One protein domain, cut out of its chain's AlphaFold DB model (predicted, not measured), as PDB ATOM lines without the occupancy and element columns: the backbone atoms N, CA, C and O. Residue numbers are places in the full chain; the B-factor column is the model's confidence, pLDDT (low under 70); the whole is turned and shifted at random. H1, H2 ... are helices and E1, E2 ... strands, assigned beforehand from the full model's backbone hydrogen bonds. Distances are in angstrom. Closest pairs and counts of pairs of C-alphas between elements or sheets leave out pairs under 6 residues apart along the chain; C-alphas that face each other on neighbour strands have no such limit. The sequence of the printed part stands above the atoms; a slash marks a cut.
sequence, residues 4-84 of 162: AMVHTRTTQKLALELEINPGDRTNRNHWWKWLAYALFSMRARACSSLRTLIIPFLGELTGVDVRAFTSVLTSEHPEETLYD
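What this domain is: This is residues 4 to 84 of the 162 residues of an uncharacterized protein of Phytophthora sojae (strain P6497) (UniProt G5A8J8). A small ribbon of two parallel strands, E1 and E2, runs past one side of a group of helices, with a gap between E2 and the long helix H2 in the middle of that group. H4 and H5 pack on H2, while the short H1 and H3 gather at its last turn; two links, residues 16 to 24 and 55 to 62, lead from the ribbon to the beginnings of H2 and H4. The printed part has 81 residues, with five named helices and two named strands in the order H1, E1, H2, H3, E2, H4, H5. The class is mostly helix, and the sheet order is E1, E2, all parallel. The whole is compact, with a radius of gyration of the C-alphas of 12.5 A and spans of 35 by 28 by 18 A.

Where its parts are: Strand E1 is residues 13 to 15, 6.9 A from first to last C-alpha, and E2 is residues 52 to 54, 6.7 A. H2 is residues 25 to 40, 21.8 A long, from C-alpha 25 at (31.470, 0.077, 34.563) to C-alpha 40 at (9.744, -1.788, 35.041). H4 is residues 63 to 73, 15.0 A long. H5, residues 78 to 83, measures 8.8 A and ends with C-alpha 83 at (19.972, 3.542, 23.629). H3 is residues 42 to 47, 8.7 A, and H1 is residues 4 to 7, 5.6 A, beginning at C-alpha 4, (10.872, -10.292, 25.061).

How they stand to each other: E1 and E2 are parallel at 10 degrees, with N 14 and O 52, and N 54 and O 14, each 2.9 A apart and within hydrogen-bond range. E1, H2, H3 and E2 form a strand-helix-strand unit, two parallel neighbour strands with helices between, and its crossover is right-handed. H2 is the hub, touching the four other helices, and is apart from E2. H2 and H4 touch, closest at the C-alphas of Lys 33 and Phe 69, 4.9 A apart; they run the same way at a steep tilt of 36 degrees, only just past shallow. H5 touches H2 with residues 30 to 37 of H2 alone, closest at the C-alphas of Lys 33 and Leu 82, 6.0 A, opposite ways at a shallow tilt of 17 degrees. H4 and H5 touch only at the corner, closest at the C-alphas of Val 72 and Pro 78, 5.4 A. H2 and H3 also touch only at the corner, closest at the C-alphas of Ala 38 and Ala 44, 6.0 A. H1 touches H3, closest at the C-alphas of Val 6 and Ala 44, 4.4 A. H1 touches H2 with residues 37 to 39 of H2 alone, closest at the C-alphas of Val 6 and Ala 38, 4.8 A. Each O i to N i+4 pair is within hydrogen-bond range in H2, H3 and H5, and 6 of 7 are in H4; H1 is too short for such a pair.

The domain as a whole: The C-alphas farthest apart, those of Thr 10 and Gly 23, are 35.4 A apart. The printed part has no cut and no long link. The mean pLDDT of the printed part is 89.4; residues 22 to 23 and 25 to 26, the latter two in H2, are under 70.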
ATOM      1  N   ALA A   4      12.129  -9.544  24.993       91.50
ATOM      2  CA  ALA A   4      10.872 -10.292  25.061       91.50
ATOM      3  C   ALA A   4      10.197 -10.204  26.439       91.50
ATOM      4  O   ALA A   4       8.976 -10.329  26.526       91.50
ATOM      5  N   MET A   5      10.963  -9.949  27.508       92.38
ATOM      6  CA  MET A   5      10.414  -9.871  28.865       92.38
ATOM      7  C   MET A   5       9.364  -8.761  29.021       92.38
ATOM      8  O   MET A   5       8.405  -8.948  29.774       92.38
ATOM      9  N   VAL A   6       9.473  -7.683  28.236       94.88
ATOM     10  CA  VAL A   6       8.506  -6.574  28.180       94.88
ATOM     11  C   VAL A   6       7.089  -7.057  27.850       94.88
ATOM     12  O   VAL A   6       6.111  -6.494  28.334       94.88
ATOM     13  N   HIS A   7       6.971  -8.122  27.053       92.31
ATOM     14  CA  HIS A   7       5.704  -8.658  26.547       92.31
ATOM     15  C   HIS A   7       5.278  -9.959  27.238       92.31
ATOM     16  O   HIS A   7       4.440 -10.702  26.721       92.31
ATOM     17  N   THR A   8       5.840 -10.268  28.405       90.44
ATOM     18  CA  THR A   8       5.521 -11.511  29.112       90.44
ATOM     19  C   THR A   8       4.075 -11.501  29.603       90.44
ATOM     20  O   THR A   8       3.758 -10.835  30.581       90.44
ATOM     21  N   ARG A   9       3.178 -12.256  28.954       90.44
ATOM     22  CA  ARG A   9       1.747 -12.301  29.323       90.44
ATOM     23  C   ARG A   9       1.327 -13.528  30.122       90.44
ATOM     24  O   ARG A   9       0.322 -13.475  30.831       90.44
ATOM     25  N   THR A  10       2.080 -14.618  30.049       92.62
ATOM     26  CA  THR A  10       1.729 -15.895  30.695       92.62
ATOM     27  C   THR A  10       2.397 -16.093  32.055       92.62
ATOM     28  O   THR A  10       1.955 -16.937  32.833       92.62
ATOM     29  N   THR A  11       3.422 -15.303  32.384       93.56
ATOM     30  CA  THR A  11       4.203 -15.451  33.618       93.56
ATOM     31  C   THR A  11       3.897 -14.326  34.598       93.56
ATOM     32  O   THR A  11       4.148 -13.159  34.321       93.56
ATOM     33  N   GLN A  12       3.416 -14.687  35.788       94.94
ATOM     34  CA  GLN A  12       3.132 -13.723  36.859       94.94
ATOM     35  C   GLN A  12       4.247 -13.622  37.904       94.94
ATOM     36  O   GLN A  12       4.339 -12.616  38.607       94.94
ATOM     37  N   LYS A  13       5.079 -14.661  38.024       96.12
ATOM     38  CA  LYS A  13       6.188 -14.733  38.977       96.12
ATOM     39  C   LYS A  13       7.460 -15.095  38.231       96.12
ATOM     40  O   LYS A  13       7.490 -16.119  37.555       96.12
ATOM     41  N   LEU A  14       8.486 -14.270  38.374       93.06
ATOM     42  CA  LEU A  14       9.775 -14.453  37.725       93.06
ATOM     43  C   LEU A  14      10.877 -14.386  38.777       93.06
ATOM     44  O   LEU A  14      10.923 -13.447  39.570       93.06
ATOM     45  N   ALA A  15      11.755 -15.384  38.771       92.50
ATOM     46  CA  ALA A  15      13.008 -15.360  39.507       92.50
ATOM     47  C   ALA A  15      14.155 -15.275  38.495       92.50
ATOM     48  O   ALA A  15      14.182 -16.061  37.549       92.50
ATOM     49  N   LEU A  16      15.057 -14.311  38.666       87.81
ATOM     50  CA  LEU A  16      16.188 -14.079  37.769       87.81
ATOM     51  C   LEU A  16      17.468 -13.992  38.575       87.81
ATOM     52  O   LEU A  16      17.633 -13.065  39.358       87.81
ATOM     53  N   GLU A  17      18.388 -14.913  38.337       85.56
ATOM     54  CA  GLU A  17      19.764 -14.770  38.794       85.56
ATOM     55  C   GLU A  17      20.527 -13.915  37.776       85.56
ATOM     56  O   GLU A  17      20.542 -14.223  36.582       85.56
ATOM     57  N   LEU A  18      21.085 -12.793  38.234       78.75
ATOM     58  CA  LEU A  18      21.790 -11.834  37.387       78.75
ATOM     59  C   LEU A  18      23.248 -11.752  37.825       78.75
ATOM     60  O   LEU A  18      23.554 -11.206  38.883       78.75
ATOM     61  N   GLU A  19      24.151 -12.240  36.982       75.75
ATOM     62  CA  GLU A  19      25.586 -12.070  37.179       75.75
ATOM     63  C   GLU A  19      26.041 -10.767  36.506       75.75
ATOM     64  O   GLU A  19      26.315 -10.716  35.308       75.75
ATOM     65  N   ILE A  20      26.067  -9.673  37.273       72.38
ATOM     66  CA  ILE A  20      26.554  -8.371  36.797       72.38
ATOM     67  C   ILE A  20      28.005  -8.215  37.248       72.38
ATOM     68  O   ILE A  20      28.271  -8.024  38.436       72.38
ATOM     69  N   ASN A  21      28.947  -8.267  36.302       71.50
ATOM     70  CA  ASN A  21      30.365  -8.082  36.603       71.50
ATOM     71  C   ASN A  21      30.617  -6.660  37.153       71.50
ATOM     72  O   ASN A  21      30.418  -5.677  36.431       71.50
ATOM     73  N   PRO A  22      31.093  -6.510  38.403       65.88
ATOM     74  CA  PRO A  22      31.280  -5.198  39.013       65.88
ATOM     75  C   PRO A  22      32.447  -4.397  38.408       65.88
ATOM     76  O   PRO A  22      32.498  -3.182  38.606       65.88
ATOM     77  N   GLY A  23      33.374  -5.049  37.693       66.38
ATOM     78  CA  GLY A  23      34.567  -4.424  37.112       66.38
ATOM     79  C   GLY A  23      34.333  -3.681  35.792       66.38
ATOM     80  O   GLY A  23      35.124  -2.804  35.446       66.38
ATOM     81  N   ASP A  24      33.244  -3.976  35.078       73.94
ATOM     82  CA  ASP A  24      32.926  -3.383  33.775       73.94
ATOM     83  C   ASP A  24      31.874  -2.277  33.926       73.94
ATOM     84  O   ASP A  24      30.666  -2.503  33.851       73.94
ATOM     85  N   ARG A  25      32.342  -1.055  34.207       66.06
ATOM     86  CA  ARG A  25      31.470   0.077  34.563       66.06
ATOM     87  C   ARG A  25      30.508   0.485  33.445       66.06
ATOM     88  O   ARG A  25      29.363   0.825  33.739       66.06
ATOM     89  N   THR A  26      30.961   0.485  32.192       67.44
ATOM     90  CA  THR A  26      30.134   0.901  31.047       67.44
ATOM     91  C   THR A  26      29.029  -0.113  30.804       67.44
ATOM     92  O   THR A  26      27.854   0.247  30.730       67.44
ATOM     93  N   ASN A  27      29.393  -1.393  30.785       77.12
ATOM     94  CA  ASN A  27      28.445  -2.478  30.608       77.12
ATOM     95  C   ASN A  27      27.452  -2.501  31.774       77.12
ATOM     96  O   ASN A  27      26.246  -2.462  31.561       77.12
ATOM     97  N   ARG A  28      27.927  -2.411  33.021       83.69
ATOM     98  CA  ARG A  28      27.082  -2.406  34.225       83.69
ATOM     99  C   ARG A  28      25.943  -1.380  34.176       83.69
ATOM    100  O   ARG A  28      24.803  -1.737  34.470       83.69
ATOM    101  N   ASN A  29      26.204  -0.141  33.761       86.69
ATOM    102  CA  ASN A  29      25.147   0.869  33.619       86.69
ATOM    103  C   ASN A  29      24.098   0.463  32.573       86.69
ATOM    104  O   ASN A  29      22.896   0.610  32.802       86.69
ATOM    105  N   HIS A  30      24.551  -0.068  31.438       87.44
ATOM    106  CA  HIS A  30      23.678  -0.557  30.375       87.44
ATOM    107  C   HIS A  30      22.821  -1.744  30.844       87.44
ATOM    108  O   HIS A  30      21.627  -1.794  30.551       87.44
ATOM    109  N   TRP A  31      23.374  -2.649  31.659       88.88
ATOM    110  CA  TRP A  31      22.613  -3.730  32.294       88.88
ATOM    111  C   TRP A  31      21.483  -3.192  33.175       88.88
ATOM    112  O   TRP A  31      20.349  -3.655  33.061       88.88
ATOM    113  N   TRP A  32      21.739  -2.178  34.003       90.69
ATOM    114  CA  TRP A  32      20.690  -1.578  34.834       90.69
ATOM    115  C   TRP A  32      19.601  -0.878  34.022       90.69
ATOM    116  O   TRP A  32      18.420  -1.042  34.336       90.69
ATOM    117  N   LYS A  33      19.973  -0.163  32.952       93.62
ATOM    118  CA  LYS A  33      19.004   0.406  32.002       93.62
ATOM    119  C   LYS A  33      18.130  -0.683  31.381       93.62
ATOM    120  O   LYS A  33      16.911  -0.544  31.345       93.62
ATOM    121  N   TRP A  34      18.727  -1.789  30.948       93.50
ATOM    122  CA  TRP A  34      17.992  -2.921  30.387       93.50
ATOM    123  C   TRP A  34      17.071  -3.608  31.390       93.50
ATOM    124  O   TRP A  34      15.963  -3.994  31.021       93.50
ATOM    125  N   LEU A  35      17.499  -3.757  32.645       92.75
ATOM    126  CA  LEU A  35      16.666  -4.343  33.692       92.75
ATOM    127  C   LEU A  35      15.431  -3.474  33.939       92.75
ATOM    128  O   LEU A  35      14.309  -3.984  33.991       92.75
ATOM    129  N   ALA A  36      15.638  -2.157  34.034       94.88
ATOM    130  CA  ALA A  36      14.559  -1.186  34.129       94.88
ATOM    131  C   ALA A  36      13.641  -1.263  32.904       94.88
ATOM    132  O   ALA A  36      12.427  -1.383  33.061       94.88
ATOM    133  N   TYR A  37      14.207  -1.271  31.693       96.44
ATOM    134  CA  TYR A  37      13.457  -1.379  30.443       96.44
ATOM    135  C   TYR A  37      12.556  -2.616  30.429       96.44
ATOM    136  O   TYR A  37      11.344  -2.514  30.241       96.44
ATOM    137  N   ALA A  38      13.148  -3.782  30.669       94.69
ATOM    138  CA  ALA A  38      12.507  -5.064  30.448       94.69
ATOM    139  C   ALA A  38      11.409  -5.392  31.470       94.69
ATOM    140  O   ALA A  38      10.464  -6.104  31.133       94.69
ATOM    141  N   LEU A  39      11.538  -4.898  32.706       94.38
ATOM    142  CA  LEU A  39      10.683  -5.312  33.823       94.38
ATOM    143  C   LEU A  39       9.887  -4.170  34.463       94.38
ATOM    144  O   LEU A  39       8.883  -4.440  35.117       94.38
ATOM    145  N   PHE A  40      10.305  -2.913  34.287       95.25
ATOM    146  CA  PHE A  40       9.744  -1.788  35.041       95.25
ATOM    147  C   PHE A  40       9.335  -0.570  34.206       95.25
ATOM    148  O   PHE A  40       8.610   0.281  34.727       95.25
ATOM    149  N   SER A  41       9.773  -0.458  32.950       96.31
ATOM    150  CA  SER A  41       9.459   0.679  32.076       96.31
ATOM    151  C   SER A  41       7.960   0.866  31.859       96.31
ATOM    152  O   SER A  41       7.161  -0.046  32.081       96.31
ATOM    153  N   MET A  42       7.566   2.042  31.361       95.12
ATOM    154  CA  MET A  42       6.181   2.291  30.955       95.12
ATOM    155  C   MET A  42       5.664   1.206  29.999       95.12
ATOM    156  O   MET A  42       4.559   0.698  30.192       95.12
ATOM    157  N   ARG A  43       6.493   0.774  29.040       94.12
ATOM    158  CA  ARG A  43       6.145  -0.298  28.107       94.12
ATOM    159  C   ARG A  43       5.953  -1.640  28.809       94.12
ATOM    160  O   ARG A  43       4.931  -2.286  28.591       94.12
ATOM    161  N   ALA A  44       6.880  -2.039  29.683       95.06
ATOM    162  CA  ALA A  44       6.751  -3.284  30.443       95.06
ATOM    163  C   ALA A  44       5.485  -3.280  31.313       95.06
ATOM    164  O   ALA A  44       4.751  -4.263  31.327       95.06
ATOM    165  N   ARG A  45       5.163  -2.153  31.960       94.38
ATOM    166  CA  ARG A  45       3.927  -1.996  32.747       94.38
ATOM    167  C   ARG A  45       2.655  -2.105  31.900       94.38
ATOM    168  O   ARG A  45       1.647  -2.593  32.400       94.38
ATOM    169  N   ALA A  46       2.692  -1.664  30.644       93.62
ATOM    170  CA  ALA A  46       1.554  -1.751  29.728       93.62
ATOM    171  C   ALA A  46       1.394  -3.145  29.092       93.62
ATOM    172  O   ALA A  46       0.280  -3.553  28.764       93.62
ATOM    173  N   CYS A  47       2.496  -3.873  28.891       93.38
ATOM    174  CA  CYS A  47       2.519  -5.088  28.071       93.38
ATOM    175  C   CYS A  47       2.695  -6.400  28.852       93.38
ATOM    176  O   CYS A  47       2.326  -7.457  28.325       93.38
ATOM    177  N   SER A  48       3.240  -6.348  30.069       94.81
ATOM    178  CA  SER A  48       3.564  -7.516  30.893       94.81
ATOM    179  C   SER A  48       2.481  -7.823  31.930       94.81
ATOM    180  O   SER A  48       1.812  -6.931  32.447       94.81
ATOM    181  N   SER A  49       2.327  -9.102  32.276       95.56
ATOM    182  CA  SER A  49       1.474  -9.576  33.374       95.56
ATOM    183  C   SER A  49       2.259  -9.913  34.646       95.56
ATOM    184  O   SER A  49       1.688 -10.454  35.601       95.56
ATOM    185  N   LEU A  50       3.558  -9.593  34.673       94.44
ATOM    186  CA  LEU A  50       4.435  -9.876  35.799       94.44
ATOM    187  C   LEU A  50       3.995  -9.108  37.055       94.44
ATOM    188  O   LEU A  50       3.803  -7.896  37.032       94.44
ATOM    189  N   ARG A  51       3.849  -9.827  38.173       93.44
ATOM    190  CA  ARG A  51       3.430  -9.275  39.476       93.44
ATOM    191  C   ARG A  51       4.472  -9.456  40.565       93.44
ATOM    192  O   ARG A  51       4.501  -8.695  41.524       93.44
ATOM    193  N   THR A  52       5.289 -10.498  40.456       94.81
ATOM    194  CA  THR A  52       6.322 -10.814  41.437       94.81
ATOM    195  C   THR A  52       7.641 -11.013  40.722       94.81
ATOM    196  O   THR A  52       7.747 -11.859  39.835       94.81
ATOM    197  N   LEU A  53       8.645 -10.259  41.151       92.62
ATOM    198  CA  LEU A  53      10.015 -10.383  40.693       92.62
ATOM    199  C   LEU A  53      10.902 -10.723  41.888       92.62
ATOM    200  O   LEU A  53      10.838 -10.058  42.920       92.62
ATOM    201  N   ILE A  54      11.715 -11.761  41.737       92.94
ATOM    202  CA  ILE A  54      12.713 -12.178  42.717       92.94
ATOM    203  C   ILE A  54      14.069 -12.108  42.023       92.94
ATOM    204  O   ILE A  54      14.296 -12.816  41.046       92.94
ATOM    205  N   ILE A  55      14.966 -11.262  42.520       88.75
ATOM    206  CA  ILE A  55      16.349 -11.210  42.042       88.75
ATOM    207  C   ILE A  55      17.249 -11.564  43.226       88.75
ATOM    208  O   ILE A  55      17.528 -10.691  44.055       88.75
ATOM    209  N   PRO A  56      17.624 -12.844  43.393       84.00
ATOM    210  CA  PRO A  56      18.559 -13.228  44.433       84.00
ATOM    211  C   PRO A  56      19.947 -12.661  44.115       84.00
ATOM    212  O   PRO A  56      20.301 -12.474  42.953       84.00
ATOM    213  N   PHE A  57      20.726 -12.389  45.164       77.75
ATOM    214  CA  PHE A  57      22.125 -11.958  45.053       77.75
ATOM    215  C   PHE A  57      22.344 -10.714  44.185       77.75
ATOM    216  O   PHE A  57      23.369 -10.586  43.518       77.75
ATOM    217  N   LEU A  58      21.394  -9.775  44.211       74.44
ATOM    218  CA  LEU A  58      21.583  -8.476  43.579       74.44
ATOM    219  C   LEU A  58      22.835  -7.820  44.185       74.44
ATOM    220  O   LEU A  58      22.872  -7.560  45.389       74.44
ATOM    221  N   GLY A  59      23.870  -7.620  43.364       72.81
ATOM    222  CA  GLY A  59      25.121  -6.993  43.793       72.81
ATOM    223  C   GLY A  59      24.906  -5.580  44.349       72.81
ATOM    224  O   GLY A  59      23.805  -5.030  44.303       72.81
ATOM    225  N   GLU A  60      25.966  -4.962  44.866       77.19
ATOM    226  CA  GLU A  60      25.883  -3.599  45.405       77.19
ATOM    227  C   GLU A  60      25.353  -2.625  44.347       77.19
ATOM    228  O   GLU A  60      25.906  -2.574  43.254       77.19
ATOM    229  N   LEU A  61      24.326  -1.825  44.653       81.94
ATOM    230  CA  LEU A  61      23.920  -0.699  43.808       81.94
ATOM    231  C   LEU A  61      24.685   0.562  44.209       81.94
ATOM    232  O   LEU A  61      24.598   1.025  45.346       81.94
ATOM    233  N   THR A  62      25.373   1.174  43.252       88.44
ATOM    234  CA  THR A  62      25.957   2.507  43.416       88.44
ATOM    235  C   THR A  62      24.941   3.585  43.041       88.44
ATOM    236  O   THR A  62      23.966   3.344  42.329       88.44
ATOM    237  N   GLY A  63      25.205   4.832  43.437       90.81
ATOM    238  CA  GLY A  63      24.375   5.961  43.009       90.81
ATOM    239  C   GLY A  63      24.341   6.169  41.486       90.81
ATOM    240  O   GLY A  63      23.378   6.738  40.980       90.81
ATOM    241  N   VAL A  64      25.362   5.717  40.743       90.62
ATOM    242  CA  VAL A  64      25.373   5.775  39.269       90.62
ATOM    243  C   VAL A  64      24.390   4.756  38.692       90.62
ATOM    244  O   VAL A  64      23.589   5.119  37.833       90.62
ATOM    245  N   ASP A  65      24.386   3.532  39.222       89.75
ATOM    246  CA  ASP A  65      23.467   2.469  38.796       89.75
ATOM    247  C   ASP A  65      22.012   2.864  39.034       89.75
ATOM    248  O   ASP A  65      21.172   2.725  38.150       89.75
ATOM    249  N   VAL A  66      21.723   3.422  40.216       92.81
ATOM    250  CA  VAL A  66      20.379   3.897  40.566       92.81
ATOM    251  C   VAL A  66      19.915   4.967  39.583       92.81
ATOM    252  O   VAL A  66      18.763   4.938  39.157       92.81
ATOM    253  N   ARG A  67      20.791   5.892  39.167       94.88
ATOM    254  CA  ARG A  67      20.441   6.897  38.151       94.88
ATOM    255  C   ARG A  67      20.178   6.273  36.784       94.88
ATOM    256  O   ARG A  67      19.186   6.637  36.164       94.88
ATOM    257  N   ALA A  68      21.010   5.330  36.341       93.50
ATOM    258  CA  ALA A  68      20.824   4.629  35.068       93.50
ATOM    259  C   ALA A  68      19.522   3.808  35.044       93.50
ATOM    260  O   ALA A  68      18.768   3.841  34.076       93.50
ATOM    261  N   PHE A  69      19.212   3.114  36.137       94.19
ATOM    262  CA  PHE A  69      17.947   2.402  36.294       94.19
ATOM    263  C   PHE A  69      16.757   3.374  36.283       94.19
ATOM    264  O   PHE A  69      15.772   3.171  35.572       94.19
ATOM    265  N   THR A  70      16.857   4.457  37.060       96.75
ATOM    266  CA  THR A  70      15.767   5.428  37.221       96.75
ATOM    267  C   THR A  70      15.485   6.176  35.923       96.75
ATOM    268  O   THR A  70      14.319   6.413  35.626       96.75
ATOM    269  N   SER A  71      16.510   6.485  35.117       97.00
ATOM    270  CA  SER A  71      16.324   7.205  33.852       97.00
ATOM    271  C   SER A  71      15.368   6.471  32.913       97.00
ATOM    272  O   SER A  71      14.513   7.107  32.315       97.00
ATOM    273  N   VAL A  72      15.454   5.140  32.826       97.25
ATOM    274  CA  VAL A  72      14.528   4.330  32.019       97.25
ATOM    275  C   VAL A  72      13.192   4.110  32.734       97.25
ATOM    276  O   VAL A  72      12.140   4.154  32.098       97.25
ATOM    277  N   LEU A  73      13.207   3.894  34.055       96.81
ATOM    278  CA  LEU A  73      11.998   3.666  34.860       96.81
ATOM    279  C   LEU A  73      10.966   4.796  34.720       96.81
ATOM    280  O   LEU A  73       9.756   4.531  34.677       96.81
ATOM    281  N   THR A  74      11.452   6.039  34.705       97.25
ATOM    282  CA  THR A  74      10.635   7.257  34.675       97.25
ATOM    283  C   THR A  74      10.485   7.852  33.279       97.25
ATOM    284  O   THR A  74       9.820   8.872  33.147       97.25
ATOM    285  N   SER A  75      11.102   7.258  32.255       96.50
ATOM    286  CA  SER A  75      11.027   7.778  30.889       96.50
ATOM    287  C   SER A  75       9.663   7.516  30.251       96.50
ATOM    288  O   SER A  75       9.084   6.435  30.406       96.50
ATOM    289  N   GLU A  76       9.182   8.506  29.503       95.88
ATOM    290  CA  GLU A  76       8.034   8.378  28.598       95.88
ATOM    291  C   GLU A  76       8.415   7.664  27.291       95.88
ATOM    292  O   GLU A  76       7.567   7.012  26.689       95.88
ATOM    293  N   HIS A  77       9.702   7.699  26.925       95.75
ATOM    294  CA  HIS A  77      10.282   7.120  25.707       95.75
ATOM    295  C   HIS A  77      11.396   6.125  26.082       95.75
ATOM    296  O   HIS A  77      12.598   6.422  25.971       95.75
ATOM    297  N   PRO A  78      11.039   4.966  26.670       95.62
ATOM    298  CA  PRO A  78      12.010   4.080  27.297       95.62
ATOM    299  C   PRO A  78      12.940   3.399  26.283       95.62
ATOM    300  O   PRO A  78      14.081   3.121  26.646       95.62
ATOM    301  N   GLU A  79      12.509   3.164  25.038       95.06
ATOM    302  CA  GLU A  79      13.370   2.683  23.949       95.06
ATOM    303  C   GLU A  79      14.481   3.685  23.624       95.06
ATOM    304  O   GLU A  79      15.655   3.315  23.601       95.06
ATOM    305  N   GLU A  80      14.125   4.958  23.439       95.25
ATOM    306  CA  GLU A  80      15.089   6.014  23.110       95.25
ATOM    307  C   GLU A  80      16.070   6.241  24.269       95.25
ATOM    308  O   GLU A  80      17.281   6.336  24.081       95.25
ATOM    309  N   THR A  81      15.567   6.212  25.506       95.31
ATOM    310  CA  THR A  81      16.390   6.373  26.722       95.31
ATOM    311  C   THR A  81      17.335   5.190  26.965       95.31
ATOM    312  O   THR A  81      18.418   5.348  27.542       95.31
ATOM    313  N   LEU A  82      16.931   3.983  26.559       93.56
ATOM    314  CA  LEU A  82      17.750   2.781  26.690       93.56
ATOM    315  C   LEU A  82      19.005   2.856  25.809       93.56
ATOM    316  O   LEU A  82      20.072   2.447  26.269       93.56
ATOM    317  N   TYR A  83      18.875   3.404  24.597       90.56
ATOM    318  CA  TYR A  83      19.972   3.542  23.629       90.56
ATOM    319  C   TYR A  83      20.567   4.947  23.544       90.56
ATOM    320  O   TYR A  83      21.434   5.182  22.708       90.56
ATOM    321  N   ASP A  84      20.122   5.865  24.406       90.44
ATOM    322  CA  ASP A  84      20.540   7.269  24.403       90.44
ATOM    323  C   ASP A  84      20.368   7.933  23.018       90.44
ATOM    324  O   ASP A  84      21.169   8.770  22.600       90.44
TER     325      ASP A  84